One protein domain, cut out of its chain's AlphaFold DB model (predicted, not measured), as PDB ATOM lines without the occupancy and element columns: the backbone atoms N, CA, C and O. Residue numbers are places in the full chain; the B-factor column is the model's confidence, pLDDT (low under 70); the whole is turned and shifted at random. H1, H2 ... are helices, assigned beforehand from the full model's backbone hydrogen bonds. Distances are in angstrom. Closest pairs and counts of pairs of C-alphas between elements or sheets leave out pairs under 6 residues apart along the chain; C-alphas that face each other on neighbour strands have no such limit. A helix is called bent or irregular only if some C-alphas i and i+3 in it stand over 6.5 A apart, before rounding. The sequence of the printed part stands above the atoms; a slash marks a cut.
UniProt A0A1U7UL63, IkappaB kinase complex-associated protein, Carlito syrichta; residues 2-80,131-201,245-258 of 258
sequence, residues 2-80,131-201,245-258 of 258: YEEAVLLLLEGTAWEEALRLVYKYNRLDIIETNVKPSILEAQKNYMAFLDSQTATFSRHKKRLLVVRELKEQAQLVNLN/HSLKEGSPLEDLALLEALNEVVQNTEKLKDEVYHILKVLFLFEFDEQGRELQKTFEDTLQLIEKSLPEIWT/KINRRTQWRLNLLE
ATOM      1  N   TYR A   2     -10.320  38.540  32.161       89.38
ATOM      2  CA  TYR A   2     -11.319  38.694  31.093       89.38
ATOM      3  C   TYR A   2     -12.455  37.673  31.209       89.38
ATOM      4  O   TYR A   2     -13.567  37.992  30.800       89.38
ATOM      5  N   GLU A   3     -12.206  36.487  31.776       89.50
ATOM      6  CA  GLU A   3     -13.260  35.489  31.997       89.50
ATOM      7  C   GLU A   3     -14.237  35.991  33.056       89.50
ATOM      8  O   GLU A   3     -15.444  36.020  32.836       89.50
ATOM      9  N   GLU A   4     -13.704  36.499  34.166       93.62
ATOM     10  CA  GLU A   4     -14.500  37.095  35.239       93.62
ATOM     11  C   GLU A   4     -15.318  38.298  34.744       93.62
ATOM     12  O   GLU A   4     -16.487  38.445  35.091       93.62
ATOM     13  N   ALA A   5     -14.746  39.122  33.858       95.62
ATOM     14  CA  ALA A   5     -15.476  40.224  33.238       95.62
ATOM     15  C   ALA A   5     -16.658  39.735  32.383       95.62
ATOM     16  O   ALA A   5     -17.722  40.347  32.419       95.62
ATOM     17  N   VAL A   6     -16.497  38.636  31.634       95.12
ATOM     18  CA  VAL A   6     -17.599  38.035  30.864       95.12
ATOM     19  C   VAL A   6     -18.696  37.533  31.800       95.12
ATOM     20  O   VAL A   6     -19.863  37.818  31.548       95.12
ATOM     21  N   LEU A   7     -18.347  36.856  32.897       94.62
ATOM     22  CA  LEU A   7     -19.332  36.359  33.864       94.62
ATOM     23  C   LEU A   7     -20.150  37.494  34.496       94.62
ATOM     24  O   LEU A   7     -21.373  37.405  34.540       94.62
ATOM     25  N   LEU A   8     -19.498  38.589  34.897       96.69
ATOM     26  CA  LEU A   8     -20.181  39.766  35.450       96.69
ATOM     27  C   LEU A   8     -21.106  40.445  34.429       96.69
ATOM     28  O   LEU A   8     -22.180  40.927  34.784       96.69
ATOM     29  N   LEU A   9     -20.712  40.479  33.151       96.25
ATOM     30  CA  LEU A   9     -21.569  41.009  32.086       96.25
ATOM     31  C   LEU A   9     -22.793  40.121  31.841       96.25
ATOM     32  O   LEU A   9     -23.873  40.651  31.599       96.25
ATOM     33  N   LEU A  10     -22.641  38.795  31.921       95.56
ATOM     34  CA  LEU A  10     -23.763  37.857  31.809       95.56
ATOM     35  C   LEU A  10     -24.734  37.998  32.990       95.56
ATOM     36  O   LEU A  10     -25.943  38.021  32.773       95.56
ATOM     37  N   GLU A  11     -24.223  38.165  34.213       93.81
ATOM     38  CA  GLU A  11     -25.044  38.435  35.403       93.81
ATOM     39  C   GLU A  11     -25.822  39.754  35.268       93.81
ATOM     40  O   GLU A  11     -27.000  39.832  35.611       93.81
ATOM     41  N   GLY A  12     -25.189  40.780  34.691       94.19
ATOM     42  CA  GLY A  12     -25.814  42.065  34.380       94.19
ATOM     43  C   GLY A  12     -26.617  42.106  33.076       94.19
ATOM     44  O   GLY A  12     -26.879  43.207  32.599       94.19
ATOM     45  N   THR A  13     -26.933  40.952  32.469       93.88
ATOM     46  CA  THR A  13     -27.689  40.803  31.203       93.88
ATOM     47  C   THR A  13     -27.147  41.618  30.015       93.88
ATOM     48  O   THR A  13     -27.838  41.866  29.025       93.88
ATOM     49  N   ALA A  14     -25.864  41.988  30.052       95.75
ATOM     50  CA  ALA A  14     -25.169  42.745  29.016       95.75
ATOM     51  C   ALA A  14     -24.638  41.815  27.907       95.75
ATOM     52  O   ALA A  14     -23.431  41.717  27.662       95.75
ATOM     53  N   TRP A  15     -25.555  41.115  27.232       95.81
ATOM     54  CA  TRP A  15     -25.241  40.009  26.320       95.81
ATOM     55  C   TRP A  15     -24.311  40.391  25.161       95.81
ATOM     56  O   TRP A  15     -23.357  39.674  24.866       95.81
ATOM     57  N   GLU A  16     -24.564  41.527  24.506       94.88
ATOM     58  CA  GLU A  16     -23.776  41.973  23.347       94.88
ATOM     59  C   GLU A  16     -22.324  42.282  23.733       94.88
ATOM     60  O   GLU A  16     -21.391  41.923  23.013       94.88
ATOM     61  N   GLU A  17     -22.121  42.891  24.902       96.06
ATOM     62  CA  GLU A  17     -20.792  43.239  25.400       96.06
ATOM     63  C   GLU A  17     -20.035  41.998  25.894       96.06
ATOM     64  O   GLU A  17     -18.837  41.859  25.626       96.06
ATOM     65  N   ALA A  18     -20.737  41.050  26.528       96.31
ATOM     66  CA  ALA A  18     -20.180  39.744  26.879       96.31
ATOM     67  C   ALA A  18     -19.674  39.011  25.623       96.31
ATOM     68  O   ALA A  18     -18.520  38.577  25.579       96.31
ATOM     69  N   LEU A  19     -20.489  38.959  24.562       95.94
ATOM     70  CA  LEU A  19     -20.097  38.368  23.281       95.94
ATOM     71  C   LEU A  19     -18.913  39.097  22.650       95.94
ATOM     72  O   LEU A  19     -17.963  38.457  22.195       95.94
ATOM     73  N   ARG A  20     -18.909  40.434  22.670       96.62
ATOM     74  CA  ARG A  20     -17.795  41.233  22.149       96.62
ATOM     75  C   ARG A  20     -16.468  40.862  22.817       96.62
ATOM     76  O   ARG A  20     -15.451  40.774  22.127       96.62
ATOM     77  N   LEU A  21     -16.449  40.645  24.137       96.31
ATOM     78  CA  LEU A  21     -15.245  40.212  24.857       96.31
ATOM     79  C   LEU A  21     -14.830  38.784  24.498       96.31
ATOM     80  O   LEU A  21     -13.646  38.551  24.251       96.31
ATOM     81  N   VAL A  22     -15.789  37.863  24.415       96.38
ATOM     82  CA  VAL A  22     -15.552  36.468  24.020       96.38
ATOM     83  C   VAL A  22     -14.860  36.387  22.655       96.38
ATOM     84  O   VAL A  22     -13.816  35.740  22.530       96.38
ATOM     85  N   TYR A  23     -15.372  37.110  21.653       96.12
ATOM     86  CA  TYR A  23     -14.749  37.172  20.327       96.12
ATOM     87  C   TYR A  23     -13.407  37.912  20.347       96.12
ATOM     88  O   TYR A  23     -12.450  37.454  19.727       96.12
ATOM     89  N   LYS A  24     -13.294  39.021  21.093       96.69
ATOM     90  CA  LYS A  24     -12.049  39.805  21.190       96.69
ATOM     91  C   LYS A  24     -10.873  38.982  21.723       96.69
ATOM     92  O   LYS A  24      -9.749  39.191  21.274       96.69
ATOM     93  N   TYR A  25     -11.120  38.089  22.677       95.50
ATOM     94  CA  TYR A  25     -10.087  37.234  23.272       95.50
ATOM     95  C   TYR A  25     -10.064  35.812  22.699       95.50
ATOM     96  O   TYR A  25      -9.291  34.982  23.168       95.50
ATOM     97  N   ASN A  26     -10.865  35.543  21.662       94.25
ATOM     98  CA  ASN A  26     -10.906  34.275  20.936       94.25
ATOM     99  C   ASN A  26     -11.202  33.051  21.832       94.25
ATOM    100  O   ASN A  26     -10.663  31.963  21.614       94.25
ATOM    101  N   ARG A  27     -12.062  33.235  22.841       94.31
ATOM    102  CA  ARG A  27     -12.467  32.212  23.824       94.31
ATOM    103  C   ARG A  27     -13.884  31.715  23.576       94.31
ATOM    104  O   ARG A  27     -14.776  31.842  24.407       94.31
ATOM    105  N   LEU A  28     -14.086  31.181  22.373       94.62
ATOM    106  CA  LEU A  28     -15.388  30.713  21.891       94.62
ATOM    107  C   LEU A  28     -15.967  29.570  22.738       94.62
ATOM    108  O   LEU A  28     -17.176  29.372  22.738       94.62
ATOM    109  N   ASP A  29     -15.127  28.859  23.490       95.50
ATOM    110  CA  ASP A  29     -15.538  27.850  24.468       95.50
ATOM    111  C   ASP A  29     -16.533  28.402  25.502       95.50
ATOM    112  O   ASP A  29     -17.498  27.719  25.845       95.50
ATOM    113  N   ILE A  30     -16.377  29.672  25.899       95.38
ATOM    114  CA  ILE A  30     -17.235  30.344  26.887       95.38
ATOM    115  C   ILE A  30     -18.689  30.470  26.398       95.38
ATOM    116  O   ILE A  30     -19.621  30.543  27.205       95.38
ATOM    117  N   ILE A  31     -18.910  30.470  25.078       95.88
ATOM    118  CA  ILE A  31     -20.255  30.553  24.495       95.88
ATOM    119  C   ILE A  31     -21.099  29.356  24.936       95.88
ATOM    120  O   ILE A  31     -22.220  29.529  25.414       95.88
ATOM    121  N   GLU A  32     -20.545  28.152  24.801       96.06
ATOM    122  CA  GLU A  32     -21.244  26.917  25.150       96.06
ATOM    123  C   GLU A  32     -21.278  26.695  26.665       96.06
ATOM    124  O   GLU A  32     -22.292  26.240  27.193       96.06
ATOM    125  N   THR A  33     -20.199  27.029  27.384       95.88
ATOM    126  CA  THR A  33     -20.101  26.737  28.823       95.88
ATOM    127  C   THR A  33     -20.861  27.720  29.705       95.88
ATOM    128  O   THR A  33     -21.331  27.324  30.769       95.88
ATOM    129  N   ASN A  34     -20.980  28.990  29.301       95.44
ATOM    130  CA  ASN A  34     -21.540  30.049  30.146       95.44
ATOM    131  C   ASN A  34     -22.622  30.864  29.439       95.44
ATOM    132  O   ASN A  34     -23.716  30.988  29.978       95.44
ATOM    133  N   VAL A  35     -22.368  31.384  28.231       96.50
ATOM    134  CA  VAL A  35     -23.299  32.330  27.585       96.50
ATOM    135  C   VAL A  35     -24.661  31.687  27.315       96.50
ATOM    136  O   VAL A  35     -25.683  32.215  27.750       96.50
ATOM    137  N   LYS A  36     -24.692  30.538  26.630       97.44
ATOM    138  CA  LYS A  36     -25.944  29.837  26.310       97.44
ATOM    139  C   LYS A  36     -26.717  29.406  27.568       97.44
ATOM    140  O   LYS A  36     -27.908  29.718  27.637       97.44
ATOM    141  N   PRO A  37     -26.092  28.757  28.576       97.44
ATOM    142  CA  PRO A  37     -26.759  28.471  29.846       97.44
ATOM    143  C   PRO A  37     -27.338  29.718  30.524       97.44
ATOM    144  O   PRO A  37     -28.501  29.689  30.922       97.44
ATOM    145  N   SER A  38     -26.581  30.820  30.591       97.56
ATOM    146  CA  SER A  38     -27.040  32.069  31.210       97.56
ATOM    147  C   SER A  38     -28.224  32.696  30.471       97.56
ATOM    148  O   SER A  38     -29.140  33.196  31.117       97.56
ATOM    149  N   ILE A  39     -28.257  32.639  29.135       97.56
ATOM    150  CA  ILE A  39     -29.401  33.125  28.345       97.56
ATOM    151  C   ILE A  39     -30.660  32.300  28.641       97.56
ATOM    152  O   ILE A  39     -31.731  32.864  28.864       97.56
ATOM    153  N   LEU A  40     -30.546  30.967  28.668       97.94
ATOM    154  CA  LEU A  40     -31.682  30.084  28.956       97.94
ATOM    155  C   LEU A  40     -32.169  30.225  30.404       97.94
ATOM    156  O   LEU A  40     -33.369  30.158  30.664       97.94
ATOM    157  N   GLU A  41     -31.259  30.430  31.353       97.69
ATOM    158  CA  GLU A  41     -31.608  30.731  32.741       97.69
ATOM    159  C   GLU A  41     -32.321  32.083  32.860       97.69
ATOM    160  O   GLU A  41     -33.382  32.167  33.479       97.69
ATOM    161  N   ALA A  42     -31.803  33.124  32.203       97.00
ATOM    162  CA  ALA A  42     -32.446  34.431  32.164       97.00
ATOM    163  C   ALA A  42     -33.849  34.355  31.546       97.00
ATOM    164  O   ALA A  42     -34.779  34.940  32.098       97.00
ATOM    165  N   GLN A  43     -34.041  33.588  30.466       97.31
ATOM    166  CA  GLN A  43     -35.365  33.380  29.871       97.31
ATOM    167  C   GLN A  43     -36.349  32.768  30.875       97.31
ATOM    168  O   GLN A  43     -37.454  33.289  31.030       97.31
ATOM    169  N   LYS A  44     -35.943  31.733  31.621       97.94
ATOM    170  CA  LYS A  44     -36.782  31.131  32.671       97.94
ATOM    171  C   LYS A  44     -37.113  32.123  33.784       97.94
ATOM    172  O   LYS A  44     -38.248  32.157  34.258       97.94
ATOM    173  N   ASN A  45     -36.145  32.945  34.182       97.12
ATOM    174  CA  ASN A  45     -36.345  33.979  35.195       97.12
ATOM    175  C   ASN A  45     -37.333  35.049  34.714       97.12
ATOM    176  O   ASN A  45     -38.230  35.423  35.469       97.12
ATOM    177  N   TYR A  46     -37.232  35.491  33.454       96.56
ATOM    178  CA  TYR A  46     -38.205  36.405  32.854       96.56
ATOM    179  C   TYR A  46     -39.599  35.780  32.781       96.56
ATOM    180  O   TYR A  46     -40.565  36.436  33.157       96.56
ATOM    181  N   MET A  47     -39.714  34.514  32.381       97.75
ATOM    182  CA  MET A  47     -40.990  33.793  32.364       97.75
ATOM    183  C   MET A  47     -41.649  33.757  33.750       97.75
ATOM    184  O   MET A  47     -42.774  34.227  33.916       97.75
ATOM    185  N   ALA A  48     -40.918  33.306  34.774       97.00
ATOM    186  CA  ALA A  48     -41.421  33.265  36.147       97.00
ATOM    187  C   ALA A  48     -41.773  34.664  36.684       97.00
ATOM    188  O   ALA A  48     -42.761  34.842  37.406       97.00
ATOM    189  N   PHE A  49     -40.984  35.679  36.319       95.50
ATOM    190  CA  PHE A  49     -41.268  37.062  36.674       95.50
ATOM    191  C   PHE A  49     -42.576  37.540  36.036       95.50
ATOM    192  O   PHE A  49     -43.434  38.060  36.753       95.50
ATOM    193  N   LEU A  50     -42.774  37.324  34.734       96.12
ATOM    194  CA  LEU A  50     -43.993  37.714  34.022       96.12
ATOM    195  C   LEU A  50     -45.236  37.018  34.577       96.12
ATOM    196  O   LEU A  50     -46.250  37.686  34.801       96.12
ATOM    197  N   ASP A  51     -45.147  35.731  34.904       95.75
ATOM    198  CA  ASP A  51     -46.231  35.001  35.566       95.75
ATOM    199  C   ASP A  51     -46.581  35.630  36.921       95.75
ATOM    200  O   ASP A  51     -47.754  35.867  37.238       95.75
ATOM    201  N   SER A  52     -45.563  35.977  37.714       95.06
ATOM    202  CA  SER A  52     -45.752  36.608  39.024       95.06
ATOM    203  C   SER A  52     -46.386  38.001  38.924       95.06
ATOM    204  O   SER A  52     -47.283  38.327  39.715       95.06
ATOM    205  N   GLN A  53     -45.975  38.806  37.935       93.31
ATOM    206  CA  GLN A  53     -46.529  40.135  37.671       93.31
ATOM    207  C   GLN A  53     -47.974  40.027  37.191       93.31
ATOM    208  O   GLN A  53     -48.850  40.703  37.727       93.31
ATOM    209  N   THR A  54     -48.255  39.114  36.264       94.69
ATOM    210  CA  THR A  54     -49.596  38.863  35.721       94.69
ATOM    211  C   THR A  54     -50.570  38.394  36.799       94.69
ATOM    212  O   THR A  54     -51.693  38.905  36.905       94.69
ATOM    213  N   ALA A  55     -50.144  37.458  37.652       95.19
ATOM    214  CA  ALA A  55     -50.942  36.976  38.775       95.19
ATOM    215  C   ALA A  55     -51.202  38.089  39.801       95.19
ATOM    216  O   ALA A  55     -52.329  38.256  40.278       95.19
ATOM    217  N   THR A  56     -50.173  38.880  40.115       93.56
ATOM    218  CA  THR A  56     -50.260  40.012  41.044       93.56
ATOM    219  C   THR A  56     -51.194  41.097  40.522       93.56
ATOM    220  O   THR A  56     -52.116  41.499  41.236       93.56
ATOM    221  N   PHE A  57     -51.043  41.491  39.258       94.81
ATOM    222  CA  PHE A  57     -51.918  42.438  38.575       94.81
ATOM    223  C   PHE A  57     -53.374  41.969  38.595       94.81
ATOM    224  O   PHE A  57     -54.265  42.691  39.042       94.81
ATOM    225  N   SER A  58     -53.621  40.722  38.189       95.00
ATOM    226  CA  SER A  58     -54.967  40.143  38.138       95.00
ATOM    227  C   SER A  58     -55.628  40.087  39.517       95.00
ATOM    228  O   SER A  58     -56.816  40.386  39.649       95.00
ATOM    229  N   ARG A  59     -54.869  39.731  40.560       94.62
ATOM    230  CA  ARG A  59     -55.348  39.707  41.948       94.62
ATOM    231  C   ARG A  59     -55.720  41.108  42.429       94.62
ATOM    232  O   ARG A  59     -56.820  41.292  42.952       94.62
ATOM    233  N   HIS A  60     -54.845  42.093  42.229       93.19
ATOM    234  CA  HIS A  60     -55.102  43.470  42.651       93.19
ATOM    235  C   HIS A  60     -56.259  44.103  41.881       93.19
ATOM    236  O   HIS A  60     -57.113  44.734  42.499       93.19
ATOM    237  N   LYS A  61     -56.367  43.848  40.571       93.00
ATOM    238  CA  LYS A  61     -57.507  44.278  39.751       93.00
ATOM    239  C   LYS A  61     -58.823  43.722  40.294       93.00
ATOM    240  O   LYS A  61     -59.749  44.488  40.548       93.00
ATOM    241  N   LYS A  62     -58.907  42.404  40.512       93.31
ATOM    242  CA  LYS A  62     -60.115  41.760  41.061       93.31
ATOM    243  C   LYS A  62     -60.498  42.361  42.410       93.31
ATOM    244  O   LYS A  62     -61.661  42.690  42.624       93.31
ATOM    245  N   ARG A  63     -59.522  42.551  43.303       92.19
ATOM    246  CA  ARG A  63     -59.770  43.144  44.619       92.19
ATOM    247  C   ARG A  63     -60.257  44.588  44.515       92.19
ATOM    248  O   ARG A  63     -61.198  44.947  45.213       92.19
ATOM    249  N   LEU A  64     -59.666  45.388  43.629       89.44
ATOM    250  CA  LEU A  64     -60.067  46.776  43.418       89.44
ATOM    251  C   LEU A  64     -61.532  46.882  42.976       89.44
ATOM    252  O   LEU A  64     -62.252  47.737  43.484       89.44
ATOM    253  N   LEU A  65     -61.983  46.002  42.075       89.56
ATOM    254  CA  LEU A  65     -63.384  45.965  41.641       89.56
ATOM    255  C   LEU A  65     -64.333  45.655  42.807       89.56
ATOM    256  O   LEU A  65     -65.314  46.371  42.990       89.56
ATOM    257  N   VAL A  66     -63.997  44.671  43.647       89.94
ATOM    258  CA  VAL A  66     -64.785  44.339  44.849       89.94
ATOM    259  C   VAL A  66     -64.825  45.511  45.833       89.94
ATOM    260  O   VAL A  66     -65.884  45.852  46.348       89.94
ATOM    261  N   VAL A  67     -63.686  46.162  46.094       87.38
ATOM    262  CA  VAL A  67     -63.622  47.321  47.005       87.38
ATOM    263  C   VAL A  67     -64.487  48.473  46.488       87.38
ATOM    264  O   VAL A  67     -65.153  49.136  47.281       87.38
ATOM    265  N   ARG A  68     -64.508  48.702  45.171       86.12
ATOM    266  CA  ARG A  68     -65.371  49.705  44.535       86.12
ATOM    267  C   ARG A  68     -66.849  49.374  44.707       86.12
ATOM    268  O   ARG A  68     -67.586  50.208  45.221       86.12
ATOM    269  N   GLU A  69     -67.256  48.150  44.389       86.81
ATOM    270  CA  GLU A  69     -68.641  47.698  44.563       86.81
ATOM    271  C   GLU A  69     -69.113  47.833  46.022       86.81
ATOM    272  O   GLU A  69     -70.186  48.375  46.286       86.81
ATOM    273  N   LEU A  70     -68.283  47.436  46.992       85.12
ATOM    274  CA  LEU A  70     -68.598  47.589  48.418       85.12
ATOM    275  C   LEU A  70     -68.756  49.060  48.831       85.12
ATOM    276  O   LEU A  70     -69.628  49.383  49.639       85.12
ATOM    277  N   LYS A  71     -67.928  49.964  48.287       82.38
ATOM    278  CA  LYS A  71     -68.053  51.408  48.541       82.38
ATOM    279  C   LYS A  71     -69.343  51.974  47.950       82.38
ATOM    280  O   LYS A  71     -69.998  52.775  48.612       82.38
ATOM    281  N   GLU A  72     -69.721  51.552  46.749       81.88
ATOM    282  CA  GLU A  72     -70.968  51.962  46.101       81.88
ATOM    283  C   GLU A  72     -72.199  51.475  46.878       81.88
ATOM    284  O   GLU A  72     -73.085  52.267  47.198       81.88
ATOM    285  N   GLN A  73     -72.219  50.205  47.295       81.38
ATOM    286  CA  GLN A  73     -73.292  49.655  48.129       81.38
ATOM    287  C   GLN A  73     -73.418  50.393  49.470       81.38
ATOM    288  O   GLN A  73     -74.526  50.728  49.890       81.38
ATOM    289  N   ALA A  74     -72.297  50.709  50.128       77.69
ATOM    290  CA  ALA A  74     -72.309  51.480  51.371       77.69
ATOM    291  C   ALA A  74     -72.874  52.900  51.177       77.69
ATOM    292  O   ALA A  74     -73.590  53.401  52.044       77.69
ATOM    293  N   GLN A  75     -72.593  53.548  50.041       74.69
ATOM    294  CA  GLN A  75     -73.179  54.850  49.711       74.69
ATOM    295  C   GLN A  75     -74.692  54.757  49.484       74.69
ATOM    296  O   GLN A  75     -75.432  55.574  50.028       74.69
ATOM    297  N   LEU A  76     -75.164  53.743  48.754       71.12
ATOM    298  CA  LEU A  76     -76.596  53.527  48.508       71.12
ATOM    299  C   LEU A  76     -77.379  53.245  49.799       71.12
ATOM    300  O   LEU A  76     -78.487  53.749  49.965       71.12
ATOM    301  N   VAL A  77     -76.808  52.483  50.735       68.50
ATOM    302  CA  VAL A  77     -77.427  52.230  52.049       68.50
ATOM    303  C   VAL A  77     -77.524  53.513  52.878       68.50
ATOM    304  O   VAL A  77     -78.551  53.747  53.511       68.50
ATOM    305  N   ASN A  78     -76.499  54.370  52.848       59.72
ATOM    306  CA  ASN A  78     -76.550  55.665  53.530       59.72
ATOM    307  C   ASN A  78     -77.619  56.589  52.926       59.72
ATOM    308  O   ASN A  78     -78.370  57.203  53.675       59.72
ATOM    309  N   LEU A  79     -77.744  56.629  51.595       58.19
ATOM    310  CA  LEU A  79     -78.769  57.418  50.898       58.19
ATOM    311  C   LEU A  79     -80.193  56.892  51.151       58.19
ATOM    312  O   LEU A  79     -81.119  57.680  51.307       58.19
ATOM    313  N   ASN A  80     -80.381  55.572  51.241       54.53
ATOM    314  CA  ASN A  80     -81.690  54.973  51.532       54.53
ATOM    315  C   ASN A  80     -82.104  55.081  53.010       54.53
ATOM    316  O   ASN A  80     -83.294  55.000  53.307       54.53
ATOM    317  N   HIS A 131     -50.400  53.242  52.064       59.41
ATOM    318  CA  HIS A 131     -49.827  52.183  51.220       59.41
ATOM    319  C   HIS A 131     -50.156  50.764  51.714       59.41
ATOM    320  O   HIS A 131     -49.538  49.782  51.301       59.41
ATOM    321  N   SER A 132     -51.072  50.623  52.676       69.19
ATOM    322  CA  SER A 132     -51.374  49.316  53.244       69.19
ATOM    323  C   SER A 132     -52.342  48.562  52.342       69.19
ATOM    324  O   SER A 132     -53.533  48.856  52.320       69.19
ATOM    325  N   LEU A 133     -51.840  47.511  51.693       74.00
ATOM    326  CA  LEU A 133     -52.625  46.523  50.940       74.00
ATOM    327  C   LEU A 133     -53.432  45.569  51.846       74.00
ATOM    328  O   LEU A 133     -53.821  44.483  51.425       74.00
ATOM    329  N   LYS A 134     -53.641  45.927  53.121       76.69
ATOM    330  CA  LYS A 134     -54.420  45.107  54.046       76.69
ATOM    331  C   LYS A 134     -55.902  45.246  53.711       76.69
ATOM    332  O   LYS A 134     -56.434  46.356  53.722       76.69
ATOM    333  N   GLU A 135     -56.554  44.109  53.507       78.50
ATOM    334  CA  GLU A 135     -57.987  44.044  53.236       78.50
ATOM    335  C   GLU A 135     -58.799  44.733  54.346       78.50
ATOM    336  O   GLU A 135     -58.583  44.493  55.539       78.50
ATOM    337  N   GLY A 136     -59.711  45.624  53.947       69.25
ATOM    338  CA  GLY A 136     -60.549  46.416  54.849       69.25
ATOM    339  C   GLY A 136     -59.893  47.701  55.367       69.25
ATOM    340  O   GLY A 136     -60.444  48.352  56.257       69.25
ATOM    341  N   SER A 137     -58.721  48.087  54.851       74.94
ATOM    342  CA  SER A 137     -58.136  49.404  55.128       74.94
ATOM    343  C   SER A 137     -59.019  50.526  54.547       74.94
ATOM    344  O   SER A 137     -59.494  50.397  53.420       74.94
ATOM    345  N   PRO A 138     -59.199  51.670  55.240       68.12
ATOM    346  CA  PRO A 138     -59.990  52.792  54.718       68.12
ATOM    347  C   PRO A 138     -59.516  53.336  53.359       68.12
ATOM    348  O   PRO A 138     -60.317  53.903  52.619       68.12
ATOM    349  N   LEU A 139     -58.224  53.171  53.043       75.31
ATOM    350  CA  LEU A 139     -57.575  53.644  51.810       75.31
ATOM    351  C   LEU A 139     -57.091  52.482  50.926       75.31
ATOM    352  O   LEU A 139     -56.150  52.634  50.151       75.31
ATOM    353  N   GLU A 140     -57.693  51.302  51.079       82.00
ATOM    354  CA  GLU A 140     -57.310  50.099  50.335       82.00
ATOM    355  C   GLU A 140     -57.374  50.295  48.811       82.00
ATOM    356  O   GLU A 140     -56.509  49.810  48.089       82.00
ATOM    357  N   ASP A 141     -58.360  51.038  48.314       82.06
ATOM    358  CA  ASP A 141     -58.507  51.355  46.892       82.06
ATOM    359  C   ASP A 141     -57.338  52.175  46.340       82.06
ATOM    360  O   ASP A 141     -56.858  51.879  45.247       82.06
ATOM    361  N   LEU A 142     -56.852  53.163  47.098       82.31
ATOM    362  CA  LEU A 142     -55.681  53.954  46.713       82.31
ATOM    363  C   LEU A 142     -54.413  53.096  46.710       82.31
ATOM    364  O   LEU A 142     -53.648  53.150  45.751       82.31
ATOM    365  N   ALA A 143     -54.225  52.257  47.735       83.88
ATOM    366  CA  ALA A 143     -53.086  51.341  47.810       83.88
ATOM    367  C   ALA A 143     -53.066  50.351  46.632       83.88
ATOM    368  O   ALA A 143     -52.014  50.073  46.060       83.88
ATOM    369  N   LEU A 144     -54.235  49.824  46.252       87.81
ATOM    370  CA  LEU A 144     -54.375  48.922  45.109       87.81
ATOM    371  C   LEU A 144     -54.110  49.636  43.781       87.81
ATOM    372  O   LEU A 144     -53.469  49.051  42.912       87.81
ATOM    373  N   LEU A 145     -54.578  50.877  43.616       88.50
ATOM    374  CA  LEU A 145     -54.299  51.679  42.421       88.50
ATOM    375  C   LEU A 145     -52.807  51.969  42.261       88.50
ATOM    376  O   LEU A 145     -52.276  51.836  41.161       88.50
ATOM    377  N   GLU A 146     -52.127  52.318  43.348       87.50
ATOM    378  CA  GLU A 146     -50.683  52.541  43.342       87.50
ATOM    379  C   GLU A 146     -49.912  51.262  43.005       87.50
ATOM    380  O   GLU A 146     -49.066  51.285  42.113       87.50
ATOM    381  N   ALA A 147     -50.261  50.130  43.626       88.94
ATOM    382  CA  ALA A 147     -49.646  48.841  43.317       88.94
ATOM    383  C   ALA A 147     -49.885  48.416  41.857       88.94
ATOM    384  O   ALA A 147     -48.982  47.903  41.199       88.94
ATOM    385  N   LEU A 148     -51.085  48.653  41.315       91.62
ATOM    386  CA  LEU A 148     -51.376  48.402  39.902       91.62
ATOM    387  C   LEU A 148     -50.539  49.307  38.994       91.62
ATOM    388  O   LEU A 148     -49.974  48.818  38.022       91.62
ATOM    389  N   ASN A 149     -50.426  50.598  39.314       90.19
ATOM    390  CA  ASN A 149     -49.594  51.542  38.566       90.19
ATOM    391  C   ASN A 149     -48.116  51.119  38.564       90.19
ATOM    392  O   ASN A 149     -47.477  51.136  37.514       90.19
ATOM    393  N   GLU A 150     -47.588  50.684  39.710       90.88
ATOM    394  CA  GLU A 150     -46.220  50.174  39.832       90.88
ATOM    395  C   GLU A 150     -45.988  48.960  38.922       90.88
ATOM    396  O   GLU A 150     -45.010  48.934  38.174       90.88
ATOM    397  N   VAL A 151     -46.919  47.997  38.911       91.50
ATOM    398  CA  VAL A 151     -46.836  46.838  38.010       91.50
ATOM    399  C   VAL A 151     -46.806  47.288  36.548       91.50
ATOM    400  O   VAL A 151     -45.927  46.853  35.810       91.50
ATOM    401  N   VAL A 152     -47.686  48.209  36.132       91.94
ATOM    402  CA  VAL A 152     -47.690  48.707  34.743       91.94
ATOM    403  C   VAL A 152     -46.365  49.378  34.377       91.94
ATOM    404  O   VAL A 152     -45.817  49.113  33.308       91.94
ATOM    405  N   GLN A 153     -45.820  50.224  35.253       90.75
ATOM    406  CA  GLN A 153     -44.539  50.890  35.002       90.75
ATOM    407  C   GLN A 153     -43.373  49.904  34.924       90.75
ATOM    408  O   GLN A 153     -42.480  50.077  34.095       90.75
ATOM    409  N   ASN A 154     -43.372  48.876  35.773       90.94
ATOM    410  CA  ASN A 154     -42.346  47.842  35.754       90.94
ATOM    411  C   ASN A 154     -42.429  47.015  34.466       90.94
ATOM    412  O   ASN A 154     -41.407  46.821  33.814       90.94
ATOM    413  N   THR A 155     -43.628  46.612  34.036       91.06
ATOM    414  CA  THR A 155     -43.819  45.913  32.755       91.06
ATOM    415  C   THR A 155     -43.403  46.772  31.556       91.06
ATOM    416  O   THR A 155     -42.840  46.249  30.599       91.06
ATOM    417  N   GLU A 156     -43.618  48.089  31.598       90.69
ATOM    418  CA  GLU A 156     -43.192  48.986  30.516       90.69
ATOM    419  C   GLU A 156     -41.663  49.064  30.390       90.69
ATOM    420  O   GLU A 156     -41.140  49.020  29.278       90.69
ATOM    421  N   LYS A 157     -40.941  49.136  31.517       90.62
ATOM    422  CA  LYS A 157     -39.465  49.173  31.538       90.62
ATOM    423  C   LYS A 157     -38.839  47.884  31.002       90.62
ATOM    424  O   LYS A 157     -37.782  47.938  30.385       90.62
ATOM    425  N   LEU A 158     -39.516  46.750  31.178       92.06
ATOM    426  CA  LEU A 158     -39.049  45.460  30.668       92.06
ATOM    427  C   LEU A 158     -39.007  45.372  29.143       92.06
ATOM    428  O   LEU A 158     -38.351  44.474  28.630       92.06
ATOM    429  N   LYS A 159     -39.688  46.254  28.399       92.56
ATOM    430  CA  LYS A 159     -39.718  46.186  26.926       92.56
ATOM    431  C   LYS A 159     -38.321  46.156  26.318       92.56
ATOM    432  O   LYS A 159     -38.068  45.352  25.424       92.56
ATOM    433  N   ASP A 160     -37.432  47.007  26.823       91.75
ATOM    434  CA  ASP A 160     -36.060  47.070  26.335       91.75
ATOM    435  C   ASP A 160     -35.314  45.787  26.710       91.75
ATOM    436  O   ASP A 160     -34.712  45.156  25.849       91.75
ATOM    437  N   GLU A 161     -35.400  45.332  27.957       93.00
ATOM    438  CA  GLU A 161     -34.746  44.094  28.404       93.00
ATOM    439  C   GLU A 161     -35.200  42.860  27.607       93.00
ATOM    440  O   GLU A 161     -34.366  42.092  27.120       93.00
ATOM    441  N   VAL A 162     -36.515  42.716  27.404       95.19
ATOM    442  CA  VAL A 162     -37.120  41.645  26.602       95.19
ATOM    443  C   VAL A 162     -36.616  41.711  25.160       95.19
ATOM    444  O   VAL A 162     -36.234  40.689  24.598       95.19
ATOM    445  N   TYR A 163     -36.531  42.902  24.567       95.06
ATOM    446  CA  TYR A 163     -35.976  43.060  23.223       95.06
ATOM    447  C   TYR A 163     -34.523  42.566  23.124       95.06
ATOM    448  O   TYR A 163     -34.180  41.830  22.196       95.06
ATOM    449  N   HIS A 164     -33.668  42.917  24.092       94.56
ATOM    450  CA  HIS A 164     -32.264  42.492  24.090       94.56
ATOM    451  C   HIS A 164     -32.121  40.973  24.238       94.56
ATOM    452  O   HIS A 164     -31.342  40.368  23.496       94.56
ATOM    453  N   ILE A 165     -32.878  40.339  25.143       96.19
ATOM    454  CA  ILE A 165     -32.814  38.878  25.299       96.19
ATOM    455  C   ILE A 165     -33.392  38.144  24.077       96.19
ATOM    456  O   ILE A 165     -32.814  37.149  23.647       96.19
ATOM    457  N   LEU A 166     -34.459  38.652  23.445       96.75
ATOM    458  CA  LEU A 166     -35.019  38.059  22.221       96.75
ATOM    459  C   LEU A 166     -34.000  38.020  21.078       96.75
ATOM    460  O   LEU A 166     -33.914  37.017  20.367       96.75
ATOM    461  N   LYS A 167     -33.187  39.075  20.920       95.94
ATOM    462  CA  LYS A 167     -32.119  39.105  19.910       95.94
ATOM    463  C   LYS A 167     -31.101  37.988  20.117       95.94
ATOM    464  O   LYS A 167     -30.698  37.359  19.144       95.94
ATOM    465  N   VAL A 168     -30.671  37.753  21.358       96.56
ATOM    466  CA  VAL A 168     -29.657  36.725  21.638       96.56
ATOM    467  C   VAL A 168     -30.233  35.316  21.676       96.56
ATOM    468  O   VAL A 168     -29.536  34.387  21.284       96.56
ATOM    469  N   LEU A 169     -31.504  35.150  22.051       97.06
ATOM    470  CA  LEU A 169     -32.222  33.885  21.882       97.06
ATOM    471  C   LEU A 169     -32.268  33.489  20.403       97.06
ATOM    472  O   LEU A 169     -31.867  32.382  20.063       97.06
ATOM    473  N   PHE A 170     -32.655  34.419  19.524       96.75
ATOM    474  CA  PHE A 170     -32.645  34.195  18.077       96.75
ATOM    475  C   PHE A 170     -31.229  33.927  17.537       96.75
ATOM    476  O   PHE A 170     -31.025  33.000  16.760       96.75
ATOM    477  N   LEU A 171     -30.225  34.697  17.979       96.31
ATOM    478  CA  LEU A 171     -28.829  34.523  17.547       96.31
ATOM    479  C   LEU A 171     -28.286  33.113  17.833       96.31
ATOM    480  O   LEU A 171     -27.460  32.618  17.070       96.31
ATOM    481  N   PHE A 172     -28.726  32.491  18.927       96.50
ATOM    482  CA  PHE A 172     -28.311  31.147  19.335       96.50
ATOM    483  C   PHE A 172     -29.317  30.049  18.975       96.50
ATOM    484  O   PHE A 172     -29.209  28.946  19.509       96.50
ATOM    485  N   GLU A 173     -30.252  30.330  18.060       96.25
ATOM    486  CA  GLU A 173     -31.244  29.371  17.544       96.25
ATOM    487  C   GLU A 173     -32.195  28.822  18.629       96.25
ATOM    488  O   GLU A 173     -32.774  27.741  18.504       96.25
ATOM    489  N   PHE A 174     -32.400  29.581  19.710       97.19
ATOM    490  CA  PHE A 174     -33.370  29.287  20.771       97.19
ATOM    491  C   PHE A 174     -34.749  29.868  20.440       97.19
ATOM    492  O   PHE A 174     -35.357  30.609  21.220       97.19
ATOM    493  N   ASP A 175     -35.241  29.545  19.246       95.81
ATOM    494  CA  ASP A 175     -36.445  30.158  18.683       95.81
ATOM    495  C   ASP A 175     -37.716  29.798  19.458       95.81
ATOM    496  O   ASP A 175     -38.642  30.603  19.546       95.81
ATOM    497  N   GLU A 176     -37.792  28.588  20.019       96.75
ATOM    498  CA  GLU A 176     -38.936  28.146  20.823       96.75
ATOM    499  C   GLU A 176     -39.076  28.995  22.091       96.75
ATOM    500  O   GLU A 176     -40.144  29.542  22.360       96.75
ATOM    501  N   GLN A 177     -37.970  29.179  22.807       97.44
ATOM    502  CA  GLN A 177     -37.878  29.972  24.029       97.44
ATOM    503  C   GLN A 177     -38.098  31.461  23.733       97.44
ATOM    504  O   GLN A 177     -38.758  32.159  24.505       97.44
ATOM    505  N   GLY A 178     -37.582  31.941  22.595       96.94
ATOM    506  CA  GLY A 178     -37.839  33.289  22.092       96.94
ATOM    507  C   GLY A 178     -39.323  33.531  21.807       96.94
ATOM    508  O   GLY A 178     -39.884  34.520  22.278       96.94
ATOM    509  N   ARG A 179     -39.988  32.607  21.101       97.00
ATOM    510  CA  ARG A 179     -41.434  32.677  20.825       97.00
ATOM    511  C   ARG A 179     -42.276  32.621  22.091       97.00
ATOM    512  O   ARG A 179     -43.219  33.399  22.225       97.00
ATOM    513  N   GLU A 180     -41.942  31.723  23.012       97.50
ATOM    514  CA  GLU A 180     -42.632  31.582  24.295       97.50
ATOM    515  C   GLU A 180     -42.567  32.881  25.109       97.50
ATOM    516  O   GLU A 180     -43.604  33.389  25.548       97.50
ATOM    517  N   LEU A 181     -41.368  33.461  25.245       97.38
ATOM    518  CA  LEU A 181     -41.164  34.712  25.972       97.38
ATOM    519  C   LEU A 181     -41.890  35.879  25.293       97.38
ATOM    520  O   LEU A 181     -42.603  36.631  25.958       97.38
ATOM    521  N   GLN A 182     -41.750  36.010  23.969       96.44
ATOM    522  CA  GLN A 182     -42.401  37.069  23.195       96.44
ATOM    523  C   GLN A 182     -43.924  37.013  23.346       96.44
ATOM    524  O   GLN A 182     -44.551  38.039  23.614       96.44
ATOM    525  N   LYS A 183     -44.514  35.819  23.228       96.00
ATOM    526  CA  LYS A 183     -45.957  35.618  23.375       96.00
ATOM    527  C   LYS A 183     -46.432  35.917  24.795       96.00
ATOM    528  O   LYS A 183     -47.391  36.658  24.969       96.00
ATOM    529  N   THR A 184     -45.746  35.398  25.809       96.62
ATOM    530  CA  THR A 184     -46.124  35.613  27.216       96.62
ATOM    531  C   THR A 184     -46.058  37.091  27.595       96.62
ATOM    532  O   THR A 184     -46.947  37.616  28.273       96.62
ATOM    533  N   PHE A 185     -45.033  37.798  27.116       96.25
ATOM    534  CA  PHE A 185     -44.916  39.235  27.326       96.25
ATOM    535  C   PHE A 185     -45.993  40.021  26.561       96.25
ATOM    536  O   PHE A 185     -46.592  40.937  27.129       96.25
ATOM    537  N   GLU A 186     -46.310  39.630  25.321       94.69
ATOM    538  CA  GLU A 186     -47.419  40.209  24.550       94.69
ATOM    539  C   GLU A 186     -48.762  40.039  25.273       94.69
ATOM    540  O   GLU A 186     -49.488  41.017  25.460       94.69
ATOM    541  N   ASP A 187     -49.070  38.826  25.729       95.25
ATOM    542  CA  ASP A 187     -50.307  38.504  26.441       95.25
ATOM    543  C   ASP A 187     -50.431  39.328  27.735       95.25
ATOM    544  O   ASP A 187     -51.499  39.877  28.035       95.25
ATOM    545  N   THR A 188     -49.323  39.496  28.465       94.56
ATOM    546  CA  THR A 188     -49.250  40.335  29.673       94.56
ATOM    547  C   THR A 188     -49.536  41.805  29.355       94.56
ATOM    548  O   THR A 188     -50.366  42.439  30.015       94.56
ATOM    549  N   LEU A 189     -48.901  42.357  28.316       92.94
ATOM    550  CA  LEU A 189     -49.129  43.736  27.878       92.94
ATOM    551  C   LEU A 189     -50.580  43.949  27.436       92.94
ATOM    552  O   LEU A 189     -51.217  44.917  27.854       92.94
ATOM    553  N   GLN A 190     -51.138  43.030  26.648       92.50
ATOM    554  CA  GLN A 190     -52.530  43.106  26.208       92.50
ATOM    555  C   GLN A 190     -53.513  43.037  27.381       92.50
ATOM    556  O   GLN A 190     -54.519  43.752  27.378       92.50
ATOM    557  N   LEU A 191     -53.252  42.191  28.383       93.75
ATOM    558  CA  LEU A 191     -54.066  42.114  29.596       93.75
ATOM    559  C   LEU A 191     -54.083  43.455  30.337       93.75
ATOM    560  O   LEU A 191     -55.155  43.917  30.745       93.75
ATOM    561  N   ILE A 192     -52.915  44.079  30.498       92.00
ATOM    562  CA  ILE A 192     -52.783  45.386  31.142       92.00
ATOM    563  C   ILE A 192     -53.537  46.446  30.334       92.00
ATOM    564  O   ILE A 192     -54.392  47.133  30.895       92.00
ATOM    565  N   GLU A 193     -53.295  46.536  29.022       90.50
ATOM    566  CA  GLU A 193     -53.935  47.525  28.145       90.50
ATOM    567  C   GLU A 193     -55.465  47.433  28.170       90.50
ATOM    568  O   GLU A 193     -56.141  48.454  28.296       90.50
ATOM    569  N   LYS A 194     -56.021  46.215  28.105       91.38
ATOM    570  CA  LYS A 194     -57.473  45.978  28.195       91.38
ATOM    571  C   LYS A 194     -58.037  46.370  29.562       91.38
ATOM    572  O   LYS A 194     -59.180  46.799  29.656       91.38
ATOM    573  N   SER A 195     -57.235  46.238  30.618       89.81
ATOM    574  CA  SER A 195     -57.650  46.514  31.995       89.81
ATOM    575  C   SER A 195     -57.546  47.988  32.386       89.81
ATOM    576  O   SER A 195     -58.229  48.401  33.323       89.81
ATOM    577  N   LEU A 196     -56.733  48.792  31.690       88.06
ATOM    578  CA  LEU A 196     -56.594  50.226  31.963       88.06
ATOM    579  C   LEU A 196     -57.934  50.986  32.010       88.06
ATOM    580  O   LEU A 196     -58.167  51.661  33.014       88.06
ATOM    581  N   PRO A 197     -58.830  50.898  31.004       85.75
ATOM    582  CA  PRO A 197     -60.092  51.641  31.031       85.75
ATOM    583  C   PRO A 197     -61.037  51.189  32.151       85.75
ATOM    584  O   PRO A 197     -61.833  51.991  32.624       85.75
ATOM    585  N   GLU A 198     -60.949  49.935  32.601       85.06
ATOM    586  CA  GLU A 198     -61.748  49.423  33.723       85.06
ATOM    587  C   GLU A 198     -61.218  49.925  35.078       85.06
ATOM    588  O   GLU A 198     -61.981  50.203  36.006       85.06
ATOM    589  N   ILE A 199     -59.893  50.046  35.205       84.25
ATOM    590  CA  ILE A 199     -59.232  50.486  36.435       84.25
ATOM    591  C   ILE A 199     -59.300  52.015  36.564       84.25
ATOM    592  O   ILE A 199     -59.660  52.506  37.630       84.25
ATOM    593  N   TRP A 200     -59.037  52.781  35.509       83.50
ATOM    594  CA  TRP A 200     -59.021  54.251  35.536       83.50
ATOM    595  C   TRP A 200     -60.303  54.855  34.941       83.50
ATOM    596  O   TRP A 200     -60.275  55.553  33.930       83.50
ATOM    597  N   THR A 201     -61.449  54.589  35.577       73.69
ATOM    598  CA  THR A 201     -62.741  55.184  35.204       73.69
ATOM    599  C   THR A 201     -62.941  56.565  35.841       73.69
ATOM    600  O   THR A 201     -62.824  56.735  37.057       73.69
ATOM    601  N   LYS A 245     -48.884  55.865  31.179       76.38
ATOM    602  CA  LYS A 245     -48.643  55.950  29.735       76.38
ATOM    603  C   LYS A 245     -47.946  54.677  29.259       76.38
ATOM    604  O   LYS A 245     -46.778  54.476  29.568       76.38
ATOM    605  N   ILE A 246     -48.640  53.872  28.460       77.62
ATOM    606  CA  ILE A 246     -48.052  52.725  27.760       77.62
ATOM    607  C   ILE A 246     -47.540  53.202  26.400       77.62
ATOM    608  O   ILE A 246     -48.311  53.706  25.575       77.62
ATOM    609  N   ASN A 247     -46.235  53.075  26.150       75.94
ATOM    610  CA  ASN A 247     -45.652  53.485  24.882       75.94
ATOM    611  C   ASN A 247     -45.848  52.387  23.830       75.94
ATOM    612  O   ASN A 247     -45.116  51.399  23.768       75.94
ATOM    613  N   ARG A 248     -46.834  52.588  22.956       71.81
ATOM    614  CA  ARG A 248     -47.121  51.687  21.830       71.81
ATOM    615  C   ARG A 248     -46.118  51.782  20.676       71.81
ATOM    616  O   ARG A 248     -46.185  50.978  19.756       71.81
ATOM    617  N   ARG A 249     -45.229  52.783  20.675       69.06
ATOM    618  CA  ARG A 249     -44.263  53.010  19.587       69.06
ATOM    619  C   ARG A 249     -42.949  52.263  19.790       69.06
ATOM    620  O   ARG A 249     -42.207  52.111  18.826       69.06
ATOM    621  N   THR A 250     -42.653  51.826  21.013       76.62
ATOM    622  CA  THR A 250     -41.437  51.062  21.302       76.62
ATOM    623  C   THR A 250     -41.547  49.686  20.654       76.62
ATOM    624  O   THR A 250     -42.376  48.867  21.053       76.62
ATOM    625  N   GLN A 251     -40.728  49.446  19.633       83.25
ATOM    626  CA  GLN A 251     -40.647  48.163  18.943       83.25
ATOM    627  C   GLN A 251     -39.779  47.212  19.767       83.25
ATOM    628  O   GLN A 251     -38.558  47.269  19.697       83.25
ATOM    629  N   TRP A 252     -40.422  46.370  20.573       90.88
ATOM    630  CA  TRP A 252     -39.755  45.330  21.365       90.88
ATOM    631  C   TRP A 252     -39.924  43.927  20.759       90.88
ATOM    632  O   TRP A 252     -39.179  43.010  21.088       90.88
ATOM    633  N   ARG A 253     -40.909  43.762  19.866       91.38
ATOM    634  CA  ARG A 253     -41.201  42.513  19.158       91.38
ATOM    635  C   ARG A 253     -40.160  42.272  18.068       91.38
ATOM    636  O   ARG A 253     -39.794  43.191  17.334       91.38
ATOM    637  N   LEU A 254     -39.724  41.028  17.939       90.69
ATOM    638  CA  LEU A 254     -38.780  40.596  16.925       90.69
ATOM    639  C   LEU A 254     -39.537  39.828  15.833       90.69
ATOM    640  O   LEU A 254     -39.939  38.684  16.028       90.69
ATOM    641  N   ASN A 255     -39.719  40.457  14.667       90.69
ATOM    642  CA  ASN A 255     -40.480  39.877  13.546       90.69
ATOM    643  C   ASN A 255     -39.874  38.569  13.000       90.69
ATOM    644  O   ASN A 255     -40.540  37.834  12.288       90.69
ATOM    645  N   LEU A 256     -38.604  38.282  13.305       87.38
ATOM    646  CA  LEU A 256     -37.927  37.052  12.877       87.38
ATOM    647  C   LEU A 256     -38.381  35.815  13.672       87.38
ATOM    648  O   LEU A 256     -38.085  34.701  13.263       87.38
ATOM    649  N   LEU A 257     -39.074  36.014  14.799       81.12
ATOM    650  CA  LEU A 257     -39.626  34.950  15.641       81.12
ATOM    651  C   LEU A 257     -41.129  34.721  15.389       81.12
ATOM    652  O   LEU A 257     -41.764  34.024  16.177       81.12
ATOM    653  N   GLU A 258     -41.712  35.322  14.345       70.19
ATOM    654  CA  GLU A 258     -43.120  35.102  13.961       70.19
ATOM    655  C   GLU A 258     -43.372  33.747  13.293       70.19
ATOM    656  O   GLU A 258     -42.518  33.289  12.502       70.19
TER     657      GLU A 258
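AT A GLANCE: This is residues 2 to 80, 131 to 201 and 245 to 258 of the 258 residues of the protein "IkappaB kinase complex-associated protein" of Carlito syrichta (UniProt A0A1U7UL63). One long helix, H3, is the spine of a rod: the H1-H2 hairpin packs near its start, H5 and bent H4 pack along it, and residues 72 to 80 stick out. The printed part has 164 residues with five named helices, an all-helix, loose bundle; radius of gyration of the C-alphas 21.0 A, spans 80 by 32 by 23 A.

IN THESE COORDINATES: Find C-alpha 29 at (-15.538, 27.850, 24.468); H3 runs 76.4 A to residue 80, irregular: C-alphas 33 and 36 are 7.1 A apart. H1 is residues 2 to 11, H2 15 to 24. H4, 140 to 171, one helix by its hydrogen bonds, is bent, C-alphas 157 and 160 being 6.6 A apart; its arms are H4a, 140 to 157, and H4b, 160 to 171. H5, only just irregular with C-alphas 194 and 197 6.9 A apart, runs from 175 to C-alpha 199 at (-59.232, 50.486, 36.435).

HOW THE PARTS SIT: See H3, the hub, touch H4a with residues 53 to 68 alone, closest C-alphas Leu 64 and Asp 141, 6.0 A, opposite ways. H3 touches H5 the same way, closest C-alphas Thr 54 and Thr 188, 6.2 A. O i to N i+4 pairs are within hydrogen-bond range throughout H1, H2, H4a and H4b, 46 of 48 in H3, 19 of 21 in H5.

THE WHOLE: The printed part has two cuts: the C-alphas of residues 80 and 131 are 32.0 A apart across one, and the C-alphas of residues 201 and 245 are 15.1 A apart across the other. Nine residues, among them 77 to 80, have pLDDT under 70.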